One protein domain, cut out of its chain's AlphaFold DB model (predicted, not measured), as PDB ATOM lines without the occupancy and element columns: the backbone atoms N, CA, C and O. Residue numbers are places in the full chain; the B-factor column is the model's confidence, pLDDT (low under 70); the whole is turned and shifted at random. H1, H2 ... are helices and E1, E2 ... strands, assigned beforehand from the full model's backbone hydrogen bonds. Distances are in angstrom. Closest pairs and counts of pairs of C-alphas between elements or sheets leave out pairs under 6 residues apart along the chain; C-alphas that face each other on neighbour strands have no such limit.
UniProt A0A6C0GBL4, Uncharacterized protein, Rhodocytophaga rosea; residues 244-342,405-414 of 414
ATOM      1  N   LYS A 244     142.805 149.735 135.682       51.66
ATOM      2  CA  LYS A 244     143.648 149.136 136.733       51.66
ATOM      3  C   LYS A 244     144.641 148.117 136.159       51.66
ATOM      4  O   LYS A 244     145.630 147.809 136.815       51.66
ATOM      5  N   ASP A 245     144.424 147.670 134.923       52.38
ATOM      6  CA  ASP A 245     145.346 146.826 134.161       52.38
ATOM      7  C   ASP A 245     146.701 147.489 133.877       52.38
ATOM      8  O   ASP A 245     147.652 146.782 133.554       52.38
ATOM      9  N   ASN A 246     146.812 148.812 134.062       55.53
ATOM     10  CA  ASN A 246     148.056 149.574 133.932       55.53
ATOM     11  C   ASN A 246     148.898 149.625 135.223       55.53
ATOM     12  O   ASN A 246     149.897 150.339 135.278       55.53
ATOM     13  N   LEU A 247     148.504 148.910 136.284       67.88
ATOM     14  CA  LEU A 247     149.310 148.829 137.512       67.88
ATOM     15  C   LEU A 247     150.527 147.910 137.364       67.88
ATOM     16  O   LEU A 247     151.485 148.049 138.122       67.88
ATOM     17  N   VAL A 248     150.490 146.971 136.415       85.75
ATOM     18  CA  VAL A 248     151.582 146.024 136.180       85.75
ATOM     19  C   VAL A 248     152.294 146.395 134.879       85.75
ATOM     20  O   VAL A 248     151.666 146.307 133.823       85.75
ATOM     21  N   PRO A 249     153.579 146.792 134.927       89.75
ATOM     22  CA  PRO A 249     154.333 147.162 133.734       89.75
ATOM     23  C   PRO A 249     154.404 146.031 132.701       89.75
ATOM     24  O   PRO A 249     154.552 144.856 133.057       89.75
ATOM     25  N   VAL A 250     154.364 146.393 131.420       91.75
ATOM     26  CA  VAL A 250     154.641 145.474 130.307       91.75
ATOM     27  C   VAL A 250     156.044 144.867 130.465       91.75
ATOM     28  O   VAL A 250     156.978 145.541 130.894       91.75
ATOM     29  N   GLY A 251     156.179 143.573 130.172       91.75
ATOM     30  CA  GLY A 251     157.396 142.786 130.393       91.75
ATOM     31  C   GLY A 251     157.506 142.156 131.786       91.75
ATOM     32  O   GLY A 251     158.411 141.354 132.016       91.75
ATOM     33  N   THR A 252     156.587 142.454 132.713       94.75
ATOM     34  CA  THR A 252     156.564 141.805 134.033       94.75
ATOM     35  C   THR A 252     156.308 140.308 133.890       94.75
ATOM     36  O   THR A 252     155.310 139.910 133.289       94.75
ATOM     37  N   ILE A 253     157.166 139.489 134.501       96.06
ATOM     38  CA  ILE A 253     156.991 138.037 134.607       96.06
ATOM     39  C   ILE A 253     156.495 137.698 136.012       96.06
ATOM     40  O   ILE A 253     157.094 138.108 137.006       96.06
ATOM     41  N   VAL A 254     155.416 136.924 136.098       96.62
ATOM     42  CA  VAL A 254     154.857 136.421 137.359       96.62
ATOM     43  C   VAL A 254     154.939 134.904 137.418       96.62
ATOM     44  O   VAL A 254     154.809 134.227 136.400       96.62
ATOM     45  N   ALA A 255     155.131 134.378 138.626       97.44
ATOM     46  CA  ALA A 255     155.107 132.951 138.917       97.44
ATOM     47  C   ALA A 255     153.789 132.573 139.601       97.44
ATOM     48  O   ALA A 255     153.338 133.268 140.513       97.44
ATOM     49  N   THR A 256     153.176 131.463 139.194       97.12
ATOM     50  CA  THR A 256     151.932 130.977 139.802       97.12
ATOM     51  C   THR A 256     151.764 129.470 139.648       97.12
ATOM     52  O   THR A 256     152.265 128.860 138.712       97.12
ATOM     53  N   ILE A 257     151.031 128.854 140.573       97.50
ATOM     54  CA  ILE A 257     150.646 127.438 140.495       97.50
ATOM     55  C   ILE A 257     149.423 127.203 139.591       97.50
ATOM     56  O   ILE A 257     149.054 126.061 139.341       97.50
ATOM     57  N   LEU A 258     148.765 128.275 139.139       97.75
ATOM     58  CA  LEU A 258     147.558 128.201 138.319       97.75
ATOM     59  C   LEU A 258     147.927 128.048 136.842       97.75
ATOM     60  O   LEU A 258     148.733 128.825 136.330       97.75
ATOM     61  N   ASP A 259     147.287 127.108 136.143       97.69
ATOM     62  CA  ASP A 259     147.351 127.027 134.680       97.69
ATOM     63  C   ASP A 259     146.767 128.293 134.021       97.69
ATOM     64  O   ASP A 259     146.088 129.092 134.671       97.69
ATOM     65  N   PHE A 260     147.028 128.489 132.725       96.56
ATOM     66  CA  PHE A 260     146.744 129.761 132.054       96.56
ATOM     67  C   PHE A 260     145.252 130.110 132.034       96.56
ATOM     68  O   PHE A 260     144.881 131.259 132.280       96.56
ATOM     69  N   ASN A 261     144.383 129.123 131.810       96.06
ATOM     70  CA  ASN A 261     142.938 129.341 131.773       96.06
ATOM     71  C   ASN A 261     142.409 129.679 133.170       96.06
ATOM     72  O   ASN A 261     141.604 130.601 133.336       96.06
ATOM     73  N   THR A 262     142.895 128.972 134.191       97.50
ATOM     74  CA  THR A 262     142.556 129.253 135.588       97.50
ATOM     75  C   THR A 262     143.067 130.627 136.025       97.50
ATOM     76  O   THR A 262     142.317 131.377 136.654       97.50
ATOM     77  N   PHE A 263     144.298 130.988 135.655       96.69
ATOM     78  CA  PHE A 263     144.882 132.303 135.905       96.69
ATOM     79  C   PHE A 263     144.039 133.414 135.275       96.69
ATOM     80  O   PHE A 263     143.662 134.354 135.978       96.69
ATOM     81  N   CYS A 264     143.678 133.276 133.997       94.50
ATOM     82  CA  CYS A 264     142.855 134.259 133.300       94.50
ATOM     83  C   CYS A 264     141.488 134.421 133.971       94.50
ATOM     84  O   CYS A 264     141.091 135.529 134.326       94.50
ATOM     85  N   ARG A 265     140.802 133.311 134.262       94.44
ATOM     86  CA  ARG A 265     139.485 133.320 134.913       94.44
ATOM     87  C   ARG A 265     139.502 133.986 136.291       94.44
ATOM     88  O   ARG A 265     138.624 134.795 136.582       94.44
ATOM     89  N   VAL A 266     140.467 133.646 137.150       92.69
ATOM     90  CA  VAL A 266     140.555 134.191 138.523       92.69
ATOM     91  C   VAL A 266     140.868 135.688 138.507       92.69
ATOM     92  O   VAL A 266     140.320 136.433 139.317       92.69
ATOM     93  N   ASN A 267     141.688 136.134 137.555       87.81
ATOM     94  CA  ASN A 267     142.085 137.536 137.420       87.81
ATOM     95  C   ASN A 267     141.188 138.340 136.464       87.81
ATOM     96  O   ASN A 267     141.463 139.510 136.227       87.81
ATOM     97  N   LYS A 268     140.105 137.739 135.944       89.50
ATOM     98  CA  LYS A 268     139.172 138.356 134.981       89.50
ATOM     99  C   LYS A 268     139.864 138.884 133.714       89.50
ATOM    100  O   LYS A 268     139.476 139.915 133.176       89.50
ATOM    101  N   ILE A 269     140.878 138.161 133.252       89.88
ATOM    102  CA  ILE A 269     141.603 138.421 132.008       89.88
ATOM    103  C   ILE A 269     140.956 137.585 130.897       89.88
ATOM    104  O   ILE A 269     140.578 136.434 131.126       89.88
ATOM    105  N   ASP A 270     140.837 138.151 129.699       88.81
ATOM    106  CA  ASP A 270     140.398 137.413 128.511       88.81
ATOM    107  C   ASP A 270     141.490 136.401 128.093       88.81
ATOM    108  O   ASP A 270     142.637 136.813 127.907       88.81
ATOM    109  N   PRO A 271     141.197 135.090 127.982       91.12
ATOM    110  CA  PRO A 271     142.176 134.096 127.539       91.12
ATOM    111  C   PRO A 271     142.434 134.115 126.020       91.12
ATOM    112  O   PRO A 271     143.366 133.453 125.563       91.12
ATOM    113  N   ASP A 272     141.627 134.835 125.231       89.12
ATOM    114  CA  ASP A 272     141.828 135.015 123.789       89.12
ATOM    115  C   ASP A 272     143.185 135.685 123.530       89.12
ATOM    116  O   ASP A 272     143.421 136.816 123.949       89.12
ATOM    117  N   LEU A 273     144.089 135.006 122.818       83.62
ATOM    118  CA  LEU A 273     145.458 135.481 122.570       83.62
ATOM    119  C   LEU A 273     145.502 136.855 121.873       83.62
ATOM    120  O   LEU A 273     146.459 137.615 122.042       83.62
ATOM    121  N   THR A 274     144.454 137.196 121.119       82.88
ATOM    122  CA  THR A 274     144.343 138.489 120.429       82.88
ATOM    123  C   THR A 274     143.970 139.636 121.370       82.88
ATOM    124  O   THR A 274     144.289 140.783 121.086       82.88
ATOM    125  N   LYS A 275     143.357 139.338 122.521       85.25
ATOM    126  CA  LYS A 275     142.846 140.336 123.480       85.25
ATOM    127  C   LYS A 275     143.539 140.291 124.833       85.25
ATOM    128  O   LYS A 275     143.490 141.258 125.588       85.25
ATOM    129  N   THR A 276     144.168 139.168 125.158       89.69
ATOM    130  CA  THR A 276     144.767 138.935 126.463       89.69
ATOM    131  C   THR A 276     145.914 139.899 126.723       89.69
ATOM    132  O   THR A 276     146.686 140.230 125.825       89.69
ATOM    133  N   SER A 277     146.076 140.338 127.964       91.62
ATOM    134  CA  SER A 277     147.243 141.137 128.341       91.62
ATOM    135  C   SER A 277     148.397 140.296 128.888       91.62
ATOM    136  O   SER A 277     149.461 140.841 129.163       91.62
ATOM    137  N   TRP A 278     148.226 138.974 128.997       95.00
ATOM    138  CA  TRP A 278     149.211 138.054 129.561       95.00
ATOM    139  C   TRP A 278     149.412 136.831 128.675       95.00
ATOM    140  O   TRP A 278     148.450 136.290 128.142       95.00
ATOM    141  N   LEU A 279     150.647 136.340 128.573       96.44
ATOM    142  CA  LEU A 279     150.959 135.108 127.847       96.44
ATOM    143  C   LEU A 279     151.812 134.139 128.674       96.44
ATOM    144  O   LEU A 279     152.635 134.583 129.472       96.44
ATOM    145  N   PRO A 280     151.675 132.818 128.461       97.25
ATOM    146  CA  PRO A 280     152.627 131.816 128.938       97.25
ATOM    147  C   PRO A 280     154.043 132.041 128.422       97.25
ATOM    148  O   PRO A 280     154.261 132.304 127.238       97.25
ATOM    149  N   CYS A 281     155.005 131.898 129.330       97.25
ATOM    150  CA  CYS A 281     156.424 131.851 129.012       97.25
ATOM    151  C   CYS A 281     156.818 130.430 128.570       97.25
ATOM    152  O   CYS A 281     157.508 129.710 129.293       97.25
ATOM    153  N   ASP A 282     156.328 130.011 127.404       96.56
ATOM    154  CA  ASP A 282     156.554 128.686 126.813       96.56
ATOM    155  C   ASP A 282     157.100 128.742 125.375       96.56
ATOM    156  O   ASP A 282     157.017 127.754 124.644       96.56
ATOM    157  N   GLY A 283     157.640 129.893 124.956       95.12
ATOM    158  CA  GLY A 283     158.239 130.068 123.630       95.12
ATOM    159  C   GLY A 283     157.258 130.454 122.519       95.12
ATOM    160  O   GLY A 283     157.663 130.562 121.358       95.12
ATOM    161  N   ARG A 284     155.968 130.641 122.825       94.44
ATOM    162  CA  ARG A 284     154.950 130.956 121.809       94.44
ATOM    163  C   ARG A 284     155.151 132.333 121.176       94.44
ATOM    164  O   ARG A 284     155.699 133.247 121.789       94.44
ATOM    165  N   THR A 285     154.646 132.497 119.958       94.12
ATOM    166  CA  THR A 285     154.676 133.771 119.230       94.12
ATOM    167  C   THR A 285     153.851 134.843 119.939       94.12
ATOM    168  O   THR A 285     152.751 134.587 120.433       94.12
ATOM    169  N   ILE A 286     154.394 136.055 119.961       91.19
ATOM    170  CA  ILE A 286     153.746 137.251 120.486       91.19
ATOM    171  C   ILE A 286     152.922 137.904 119.360       91.19
ATOM    172  O   ILE A 286     153.436 138.058 118.250       91.19
ATOM    173  N   PRO A 287     151.661 138.310 119.606       88.31
ATOM    174  CA  PRO A 287     150.893 139.096 118.643       88.31
ATOM    175  C   PRO A 287     151.626 140.380 118.229       88.31
ATOM    176  O   PRO A 287     152.122 141.121 119.077       88.31
ATOM    177  N   THR A 288     151.670 140.665 116.927       82.75
ATOM    178  CA  THR A 288     152.420 141.804 116.363       82.75
ATOM    179  C   THR A 288     151.877 143.173 116.776       82.75
ATOM    180  O   THR A 288     152.549 144.177 116.583       82.75
ATOM    181  N   ASP A 289     150.655 143.225 117.302       81.75
ATOM    182  CA  ASP A 289     149.953 144.438 117.722       81.75
ATOM    183  C   ASP A 289     150.120 144.759 119.219       81.75
ATOM    184  O   ASP A 289     149.458 145.663 119.728       81.75
ATOM    185  N   CYS A 290     150.957 144.019 119.955       84.12
ATOM    186  CA  CYS A 290     151.151 144.243 121.387       84.12
ATOM    187  C   CYS A 290     152.398 145.084 121.712       84.12
ATOM    188  O   CYS A 290     153.416 145.022 121.024       84.12
ATOM    189  N   ILE A 291     152.329 145.821 122.824       85.38
ATOM    190  CA  ILE A 291     153.370 146.759 123.277       85.38
ATOM    191  C   ILE A 291     154.688 146.037 123.567       85.38
ATOM    192  O   ILE A 291     155.761 146.550 123.275       85.38
ATOM    193  N   TYR A 292     154.641 144.816 124.109       87.12
ATOM    194  CA  TYR A 292     155.866 144.065 124.401       87.12
ATOM    195  C   TYR A 292     156.694 143.749 123.147       87.12
ATOM    196  O   TYR A 292     157.917 143.635 123.244       87.12
ATOM    197  N   ALA A 293     156.068 143.682 121.967       81.19
ATOM    198  CA  ALA A 293     156.774 143.482 120.705       81.19
ATOM    199  C   ALA A 293     157.704 144.664 120.348       81.19
ATOM    200  O   ALA A 293     158.677 144.470 119.622       81.19
ATOM    201  N   GLU A 294     157.489 145.861 120.919       84.31
ATOM    202  CA  GLU A 294     158.392 147.017 120.763       84.31
ATOM    203  C   GLU A 294     159.797 146.753 121.333       84.31
ATOM    204  O   GLU A 294     160.761 147.395 120.923       84.31
ATOM    205  N   SER A 295     159.945 145.764 122.224       79.38
ATOM    206  CA  SER A 295     161.258 145.303 122.702       79.38
ATOM    207  C   SER A 295     162.083 144.564 121.636       79.38
ATOM    208  O   SER A 295     163.245 144.242 121.877       79.38
ATOM    209  N   GLY A 296     161.494 144.270 120.472       81.94
ATOM    210  CA  GLY A 296     162.090 143.453 119.413       81.94
ATOM    211  C   GLY A 296     161.866 141.945 119.586       81.94
ATOM    212  O   GLY A 296     162.315 141.166 118.747       81.94
ATOM    213  N   ALA A 297     161.169 141.515 120.643       85.19
ATOM    214  CA  ALA A 297     160.838 140.111 120.869       85.19
ATOM    215  C   ALA A 297     159.660 139.650 119.991       85.19
ATOM    216  O   ALA A 297     158.573 140.222 120.037       85.19
ATOM    217  N   SER A 298     159.851 138.562 119.237       89.25
ATOM    218  CA  SER A 298     158.790 137.906 118.453       89.25
ATOM    219  C   SER A 298     158.088 136.768 119.202       89.25
ATOM    220  O   SER A 298     157.002 136.337 118.810       89.25
ATOM    221  N   ASN A 299     158.703 136.261 120.274       93.56
ATOM    222  CA  ASN A 299     158.235 135.119 121.055       93.56
ATOM    223  C   ASN A 299     158.348 135.410 122.555       93.56
ATOM    224  O   ASN A 299     159.241 136.142 122.985       93.56
ATOM    225  N   THR A 300     157.465 134.817 123.361       94.19
ATOM    226  CA  THR A 300     157.650 134.797 124.815       94.19
ATOM    227  C   THR A 300     158.887 133.961 125.158       94.19
ATOM    228  O   THR A 300     159.232 133.046 124.405       94.19
ATOM    229  N   PRO A 301     159.584 134.235 126.273       94.12
ATOM    230  CA  PRO A 301     160.671 133.363 126.709       94.12
ATOM    231  C   PRO A 301     160.122 131.968 127.030       94.12
ATOM    232  O   PRO A 301     159.018 131.860 127.553       94.12
ATOM    233  N   ASP A 302     160.881 130.907 126.764       96.19
ATOM    234  CA  ASP A 302     160.533 129.559 127.227       96.19
ATOM    235  C   ASP A 302     161.178 129.298 128.591       96.19
ATOM    236  O   ASP A 302     162.378 129.049 128.692       96.19
ATOM    237  N   LEU A 303     160.383 129.406 129.655       96.62
ATOM    238  CA  LEU A 303     160.861 129.285 131.033       96.62
ATOM    239  C   LEU A 303     160.562 127.917 131.662       96.62
ATOM    240  O   LEU A 303     160.628 127.753 132.883       96.62
ATOM    241  N   ARG A 304     160.224 126.911 130.854       95.38
ATOM    242  CA  ARG A 304     159.950 125.562 131.355       95.38
ATOM    243  C   ARG A 304     161.256 124.872 131.742       95.38
ATOM    244  O   ARG A 304     162.137 124.678 130.915       95.38
ATOM    245  N   GLY A 305     161.363 124.463 133.006       92.75
ATOM    246  CA  GLY A 305     162.512 123.696 133.501       92.75
ATOM    247  C   GLY A 305     163.801 124.503 133.687       92.75
ATOM    248  O   GLY A 305     164.857 123.901 133.853       92.75
ATOM    249  N   VAL A 306     163.730 125.837 133.689       92.38
ATOM    250  CA  VAL A 306     164.896 126.714 133.883       92.38
ATOM    251  C   VAL A 306     164.786 127.520 135.171       92.38
ATOM    252  O   VAL A 306     163.692 127.791 135.669       92.38
ATOM    253  N   PHE A 307     165.933 127.936 135.706       90.94
ATOM    254  CA  PHE A 307     165.988 128.864 136.831       90.94
ATOM    255  C   PHE A 307     166.143 130.301 136.343       90.94
ATOM    256  O   PHE A 307     166.966 130.597 135.478       90.94
ATOM    257  N   LEU A 308     165.375 131.208 136.945       91.56
ATOM    258  CA  LEU A 308     165.530 132.640 136.724       91.56
ATOM    259  C   LEU A 308     166.690 133.190 137.555       91.56
ATOM    260  O   LEU A 308     166.872 132.823 138.716       91.56
ATOM    261  N   ARG A 309     167.439 134.126 136.972       86.94
ATOM    262  CA  ARG A 309     168.495 134.883 137.650       86.94
ATOM    263  C   ARG A 309     168.466 136.346 137.229       86.94
ATOM    264  O   ARG A 309     167.998 136.675 136.143       86.94
ATOM    265  N   GLY A 310     169.007 137.215 138.078       84.19
ATOM    266  CA  GLY A 310     169.248 138.610 137.714       84.19
ATOM    267  C   GLY A 310     170.337 138.741 136.647       84.19
ATOM    268  O   GLY A 310     171.263 137.917 136.577       84.19
ATOM    269  N   THR A 311     170.239 139.791 135.833       81.69
ATOM    270  CA  THR A 311     171.330 140.220 134.956       81.69
ATOM    271  C   THR A 311     172.437 140.869 135.790       81.69
ATOM    272  O   THR A 311     172.187 141.453 136.845       81.69
ATOM    273  N   ASN A 312     173.683 140.779 135.318       74.25
ATOM    274  CA  ASN A 312     174.813 141.460 135.967       74.25
ATOM    275  C   ASN A 312     174.816 142.976 135.679       74.25
ATOM    276  O   ASN A 312     175.461 143.752 136.384       74.25
ATOM    277  N   ILE A 313     174.116 143.395 134.623       73.50
ATOM    278  CA  ILE A 313     174.044 144.775 134.148       73.50
ATOM    279  C   ILE A 313     172.568 145.140 134.031       73.50
ATOM    280  O   ILE A 313     171.825 144.494 133.289       73.50
ATOM    281  N   MET A 314     172.149 146.156 134.781       74.44
ATOM    282  CA  MET A 314     170.789 146.704 134.713       74.44
ATOM    283  C   MET A 314     170.746 147.973 133.848       74.44
ATOM    284  O   MET A 314     169.708 148.306 133.289       74.44
ATOM    285  N   TYR A 315     171.871 148.688 133.740       71.19
ATOM    286  CA  TYR A 315     172.070 149.883 132.912       71.19
ATOM    287  C   TYR A 315     173.570 150.073 132.642       71.19
ATOM    288  O   TYR A 315     174.395 149.509 133.360       71.19
ATOM    289  N   SER A 316     173.922 150.867 131.623       65.31
ATOM    290  CA  SER A 316     175.265 150.948 131.011       65.31
ATOM    291  C   SER A 316     176.444 151.096 131.978       65.31
ATOM    292  O   SER A 316     177.537 150.672 131.631       65.31
ATOM    293  N   ASN A 317     176.229 151.621 133.189       62.06
ATOM    294  CA  ASN A 317     177.283 151.849 134.178       62.06
ATOM    295  C   ASN A 317     176.937 151.403 135.614       62.06
ATOM    296  O   ASN A 317     177.733 151.659 136.514       62.06
ATOM    297  N   ASN A 318     175.762 150.803 135.869       67.56
ATOM    298  CA  ASN A 318     175.282 150.454 137.222       67.56
ATOM    299  C   ASN A 318     175.496 151.575 138.298       67.56
ATOM    300  O   ASN A 318     175.664 151.288 139.482       67.56
ATOM    301  N   LEU A 319     175.512 152.856 137.890       56.69
ATOM    302  CA  LEU A 319     175.680 154.052 138.734       56.69
ATOM    303  C   LEU A 319     174.783 154.039 139.982       56.69
ATOM    304  O   LEU A 319     173.572 154.205 139.894       56.69
ATOM    305  N   GLY A 320     175.405 153.932 141.155       61.06
ATOM    306  CA  GLY A 320     174.716 153.945 142.450       61.06
ATOM    307  C   GLY A 320     174.450 152.554 143.029       61.06
ATOM    308  O   GLY A 320     174.158 152.448 144.219       61.06
ATOM    309  N   ALA A 321     174.625 151.482 142.250       64.56
ATOM    310  CA  ALA A 321     174.790 150.148 142.812       64.56
ATOM    311  C   ALA A 321     176.234 149.998 143.324       64.56
ATOM    312  O   ALA A 321     177.191 150.365 142.642       64.56
ATOM    313  N   GLY A 322     176.408 149.481 144.543       64.31
ATOM    314  CA  GLY A 322     177.741 149.185 145.073       64.31
ATOM    315  C   GLY A 322     178.497 148.196 144.178       64.31
ATOM    316  O   GLY A 322     177.891 147.394 143.467       64.31
ATOM    317  N   ILE A 323     179.832 148.230 144.226       69.44
ATOM    318  CA  ILE A 323     180.665 147.281 143.478       69.44
ATOM    319  C   ILE A 323     180.376 145.867 143.999       69.44
ATOM    320  O   ILE A 323     180.646 145.557 145.162       69.44
ATOM    321  N   ILE A 324     179.825 145.009 143.138       70.88
ATOM    322  CA  ILE A 324     179.634 143.589 143.449       70.88
ATOM    323  C   ILE A 324     181.020 142.969 143.636       70.88
ATOM    324  O   ILE A 324     181.895 143.115 142.779       70.88
ATOM    325  N   LYS A 325     181.240 142.279 144.761       78.88
ATOM    326  CA  LYS A 325     182.531 141.634 145.014       78.88
ATOM    327  C   LYS A 325     182.777 140.562 143.943       78.88
ATOM    328  O   LYS A 325     181.840 139.833 143.623       78.88
ATOM    329  N   PRO A 326     184.008 140.385 143.433       77.31
ATOM    330  CA  PRO A 326     184.297 139.392 142.394       77.31
ATOM    331  C   PRO A 326     183.821 137.968 142.717       77.31
ATOM    332  O   PRO A 326     183.426 137.232 141.824       77.31
ATOM    333  N   GLN A 327     183.788 137.591 143.997       77.94
ATOM    334  CA  GLN A 327     183.312 136.281 144.456       77.94
ATOM    335  C   GLN A 327     181.783 136.118 144.374       77.94
ATOM    336  O   GLN A 327     181.285 134.999 144.447       77.94
ATOM    337  N   GLN A 328     181.043 137.223 144.259       73.94
ATOM    338  CA  GLN A 328     179.585 137.261 144.115       73.94
ATOM    339  C   GLN A 328     179.153 137.403 142.649       73.94
ATOM    340  O   GLN A 328     177.980 137.198 142.339       73.94
ATOM    341  N   LEU A 329     180.076 137.764 141.751       69.88
ATOM    342  CA  LEU A 329     179.800 137.852 140.324       69.88
ATOM    343  C   LEU A 329     179.710 136.454 139.720       69.88
ATOM    344  O   LEU A 329     180.567 135.595 139.935       69.88
ATOM    345  N   ASN A 330     178.713 136.265 138.861       71.00
ATOM    346  CA  ASN A 330     178.884 135.295 137.798       71.00
ATOM    347  C   ASN A 330     179.791 135.933 136.734       71.00
ATOM    348  O   ASN A 330     179.532 137.055 136.302       71.00
ATOM    349  N   TYR A 331     180.855 135.232 136.349       68.88
ATOM    350  CA  TYR A 331     181.887 135.722 135.431       68.88
ATOM    351  C   TYR A 331     181.336 136.011 134.029       68.88
ATOM    352  O   TYR A 331     181.887 136.834 133.305       68.88
ATOM    353  N   GLU A 332     180.232 135.365 133.658       73.38
ATOM    354  CA  GLU A 332     179.571 135.593 132.380       73.38
ATOM    355  C   GLU A 332     178.592 136.766 132.470       73.38
ATOM    356  O   GLU A 332     177.637 136.750 133.256       73.38
ATOM    357  N   THR A 333     178.806 137.771 131.621       75.62
ATOM    358  CA  THR A 333     177.814 138.822 131.374       75.62
ATOM    359  C   THR A 333     176.806 138.292 130.364       75.62
ATOM    360  O   THR A 333     177.166 138.035 129.220       75.62
ATOM    361  N   LYS A 334     175.560 138.107 130.807       79.38
ATOM    362  CA  LYS A 334     174.435 137.670 129.975       79.38
ATOM    363  C   LYS A 334     173.419 138.792 129.834       79.38
ATOM    364  O   LYS A 334     173.161 139.513 130.807       79.38
ATOM    365  N   LEU A 335     172.855 138.928 128.639       80.94
ATOM    366  CA  LEU A 335     171.740 139.836 128.382       80.94
ATOM    367  C   LEU A 335     170.442 139.265 128.973       80.94
ATOM    368  O   LEU A 335     170.319 138.064 129.222       80.94
ATOM    369  N   ALA A 336     169.458 140.132 129.219       82.88
ATOM    370  CA  ALA A 336     168.134 139.681 129.640       82.88
ATOM    371  C   ALA A 336     167.525 138.769 128.558       82.88
ATOM    372  O   ALA A 336     167.504 139.131 127.386       82.88
ATOM    373  N   GLY A 337     167.039 137.592 128.960       82.25
ATOM    374  CA  GLY A 337     166.477 136.588 128.048       82.25
ATOM    375  C   GLY A 337     167.476 135.545 127.530       82.25
ATOM    376  O   GLY A 337     167.049 134.568 126.923       82.25
ATOM    377  N   GLU A 338     168.778 135.691 127.795       85.69
ATOM    378  CA  GLU A 338     169.761 134.667 127.428       85.69
ATOM    379  C   GLU A 338     169.765 133.487 128.404       85.69
ATOM    380  O   GLU A 338     169.710 133.653 129.626       85.69
ATOM    381  N   PHE A 339     169.917 132.281 127.854       87.38
ATOM    382  CA  PHE A 339     170.090 131.067 128.639       87.38
ATOM    383  C   PHE A 339     171.561 130.862 129.009       87.38
ATOM    384  O   PHE A 339     172.482 131.095 128.218       87.38
ATOM    385  N   GLN A 340     171.776 130.392 130.233       86.62
ATOM    386  CA  GLN A 340     173.059 129.882 130.689       86.62
ATOM    387  C   GLN A 340     172.939 128.362 130.795       86.62
ATOM    388  O   GLN A 340     172.031 127.866 131.461       86.62
ATOM    389  N   ASN A 341     173.856 127.638 130.153       85.50
ATOM    390  CA  ASN A 341     173.955 126.195 130.340       85.50
ATOM    391  C   ASN A 341     174.341 125.877 131.791       85.50
ATOM    392  O   ASN A 341     174.965 126.692 132.479       85.50
ATOM    393  N   GLU A 342     173.984 124.682 132.255       81.00
ATOM    394  CA  GLU A 342     174.498 124.191 133.530       81.00
ATOM    395  C   GLU A 342     176.033 124.134 133.502       81.00
ATOM    396  O   GLU A 342     176.651 123.856 132.473       81.00
ATOM    397  N   ILE A 405     159.549 122.830 143.725       90.56
ATOM    398  CA  ILE A 405     158.182 122.943 143.199       90.56
ATOM    399  C   ILE A 405     158.220 123.623 141.828       90.56
ATOM    400  O   ILE A 405     158.945 124.598 141.638       90.56
ATOM    401  N   SER A 406     157.446 123.106 140.874       93.69
ATOM    402  CA  SER A 406     157.280 123.727 139.556       93.69
ATOM    403  C   SER A 406     156.120 124.718 139.572       93.69
ATOM    404  O   SER A 406     155.079 124.457 140.173       93.69
ATOM    405  N   VAL A 407     156.302 125.844 138.891       97.06
ATOM    406  CA  VAL A 407     155.300 126.901 138.722       97.06
ATOM    407  C   VAL A 407     155.183 127.254 137.243       97.06
ATOM    408  O   VAL A 407     156.117 127.043 136.471       97.06
ATOM    409  N   PHE A 408     154.040 127.804 136.850       98.00
ATOM    410  CA  PHE A 408     153.862 128.441 135.554       98.00
ATOM    411  C   PHE A 408     154.374 129.878 135.610       98.00
ATOM    412  O   PHE A 408     154.176 130.582 136.606       98.00
ATOM    413  N   TYR A 409     154.992 130.314 134.517       98.12
ATOM    414  CA  TYR A 409     155.411 131.695 134.322       98.12
ATOM    415  C   TYR A 409     154.534 132.360 133.263       98.12
ATOM    416  O   TYR A 409     154.336 131.804 132.179       98.12
ATOM    417  N   TYR A 410     154.029 133.552 133.580       97.75
ATOM    418  CA  TYR A 410     153.267 134.394 132.659       97.75
ATOM    419  C   TYR A 410     153.935 135.756 132.518       97.75
ATOM    420  O   TYR A 410     154.396 136.311 133.513       97.75
ATOM    421  N   ILE A 411     153.955 136.302 131.305       96.00
ATOM    422  CA  ILE A 411     154.499 137.625 130.995       96.00
ATOM    423  C   ILE A 411     153.392 138.590 130.568       96.00
ATOM    424  O   ILE A 411     152.518 138.231 129.776       96.00
ATOM    425  N   LYS A 412     153.420 139.815 131.101       94.75
ATOM    426  CA  LYS A 412     152.532 140.921 130.715       94.75
ATOM    427  C   LYS A 412     152.970 141.471 129.358       94.75
ATOM    428  O   LYS A 412     154.103 141.927 129.234       94.75
ATOM    429  N   ILE A 413     152.084 141.462 128.363       92.31
ATOM    430  CA  ILE A 413     152.402 141.872 126.983       92.31
ATOM    431  C   ILE A 413     151.701 143.149 126.496       92.31
ATOM    432  O   ILE A 413     152.112 143.719 125.485       92.31
ATOM    433  N   ARG A 414     150.646 143.587 127.190       88.50
ATOM    434  CA  ARG A 414     149.824 144.760 126.850       88.50
ATOM    435  C   ARG A 414     149.514 145.576 128.085       88.50
ATOM    436  O   ARG A 414     149.298 144.932 129.142       88.50
TER     437      ARG A 414
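AT A GLANCE: This is residues 244 to 342 and 405 to 414 of the 414 residues of an uncharacterized protein of Rhodocytophaga rosea (UniProt A0A6C0GBL4). Little regular structure: a small antiparallel sheet, E1 E3 E2, grazed by H2, with unnamed residues 296 to 342 reaching away and folding back, 315 to 323 sticking out. Of 109 printed residues, 29 are in named elements, H1 E1 H2 E2 H3 E3, a mixed class. It is only just loose, close to compact: radius of gyration of the C-alphas 16.0 A, spans 46, 31 and 25 A.

IN THESE COORDINATES: Find C-alpha 408 at (153.862, 128.441, 135.554); E3 runs 13.5 A to residue 412. E1 is residues 253 to 256, E2 278 to 280, H1 244 to 247, H3 291 to 295. H2, residues 260 to 267, runs 10.5 A to (142.085, 137.536, 137.420).

HOW THE PARTS SIT: Beside inner E3, find N 254 and O 410 of E1 and E3, 2.8 A apart, and N 411 and O 279 of E3 and E2, 2.8 A. E1, H2, E2 form a split strand-helix-strand unit, same-way strands with E3 between, crossover right-handed. H2 grazes the sheet; the closest C-alphas to E2, Phe 260 and Pro 280, are 7.0 A apart. H1 and H3 are not on it. H2 has every O i to N i+4 pair within hydrogen-bond range, H3 0 of 1 but 2 of 2 O i to N i+3.

THE WHOLE: Across the cut, C-alphas 342 and 405 are 19.0 A apart. No link printed whole is long. Confidence is under 70 at residues 244 to 247, 316 to 323, 329 and 331.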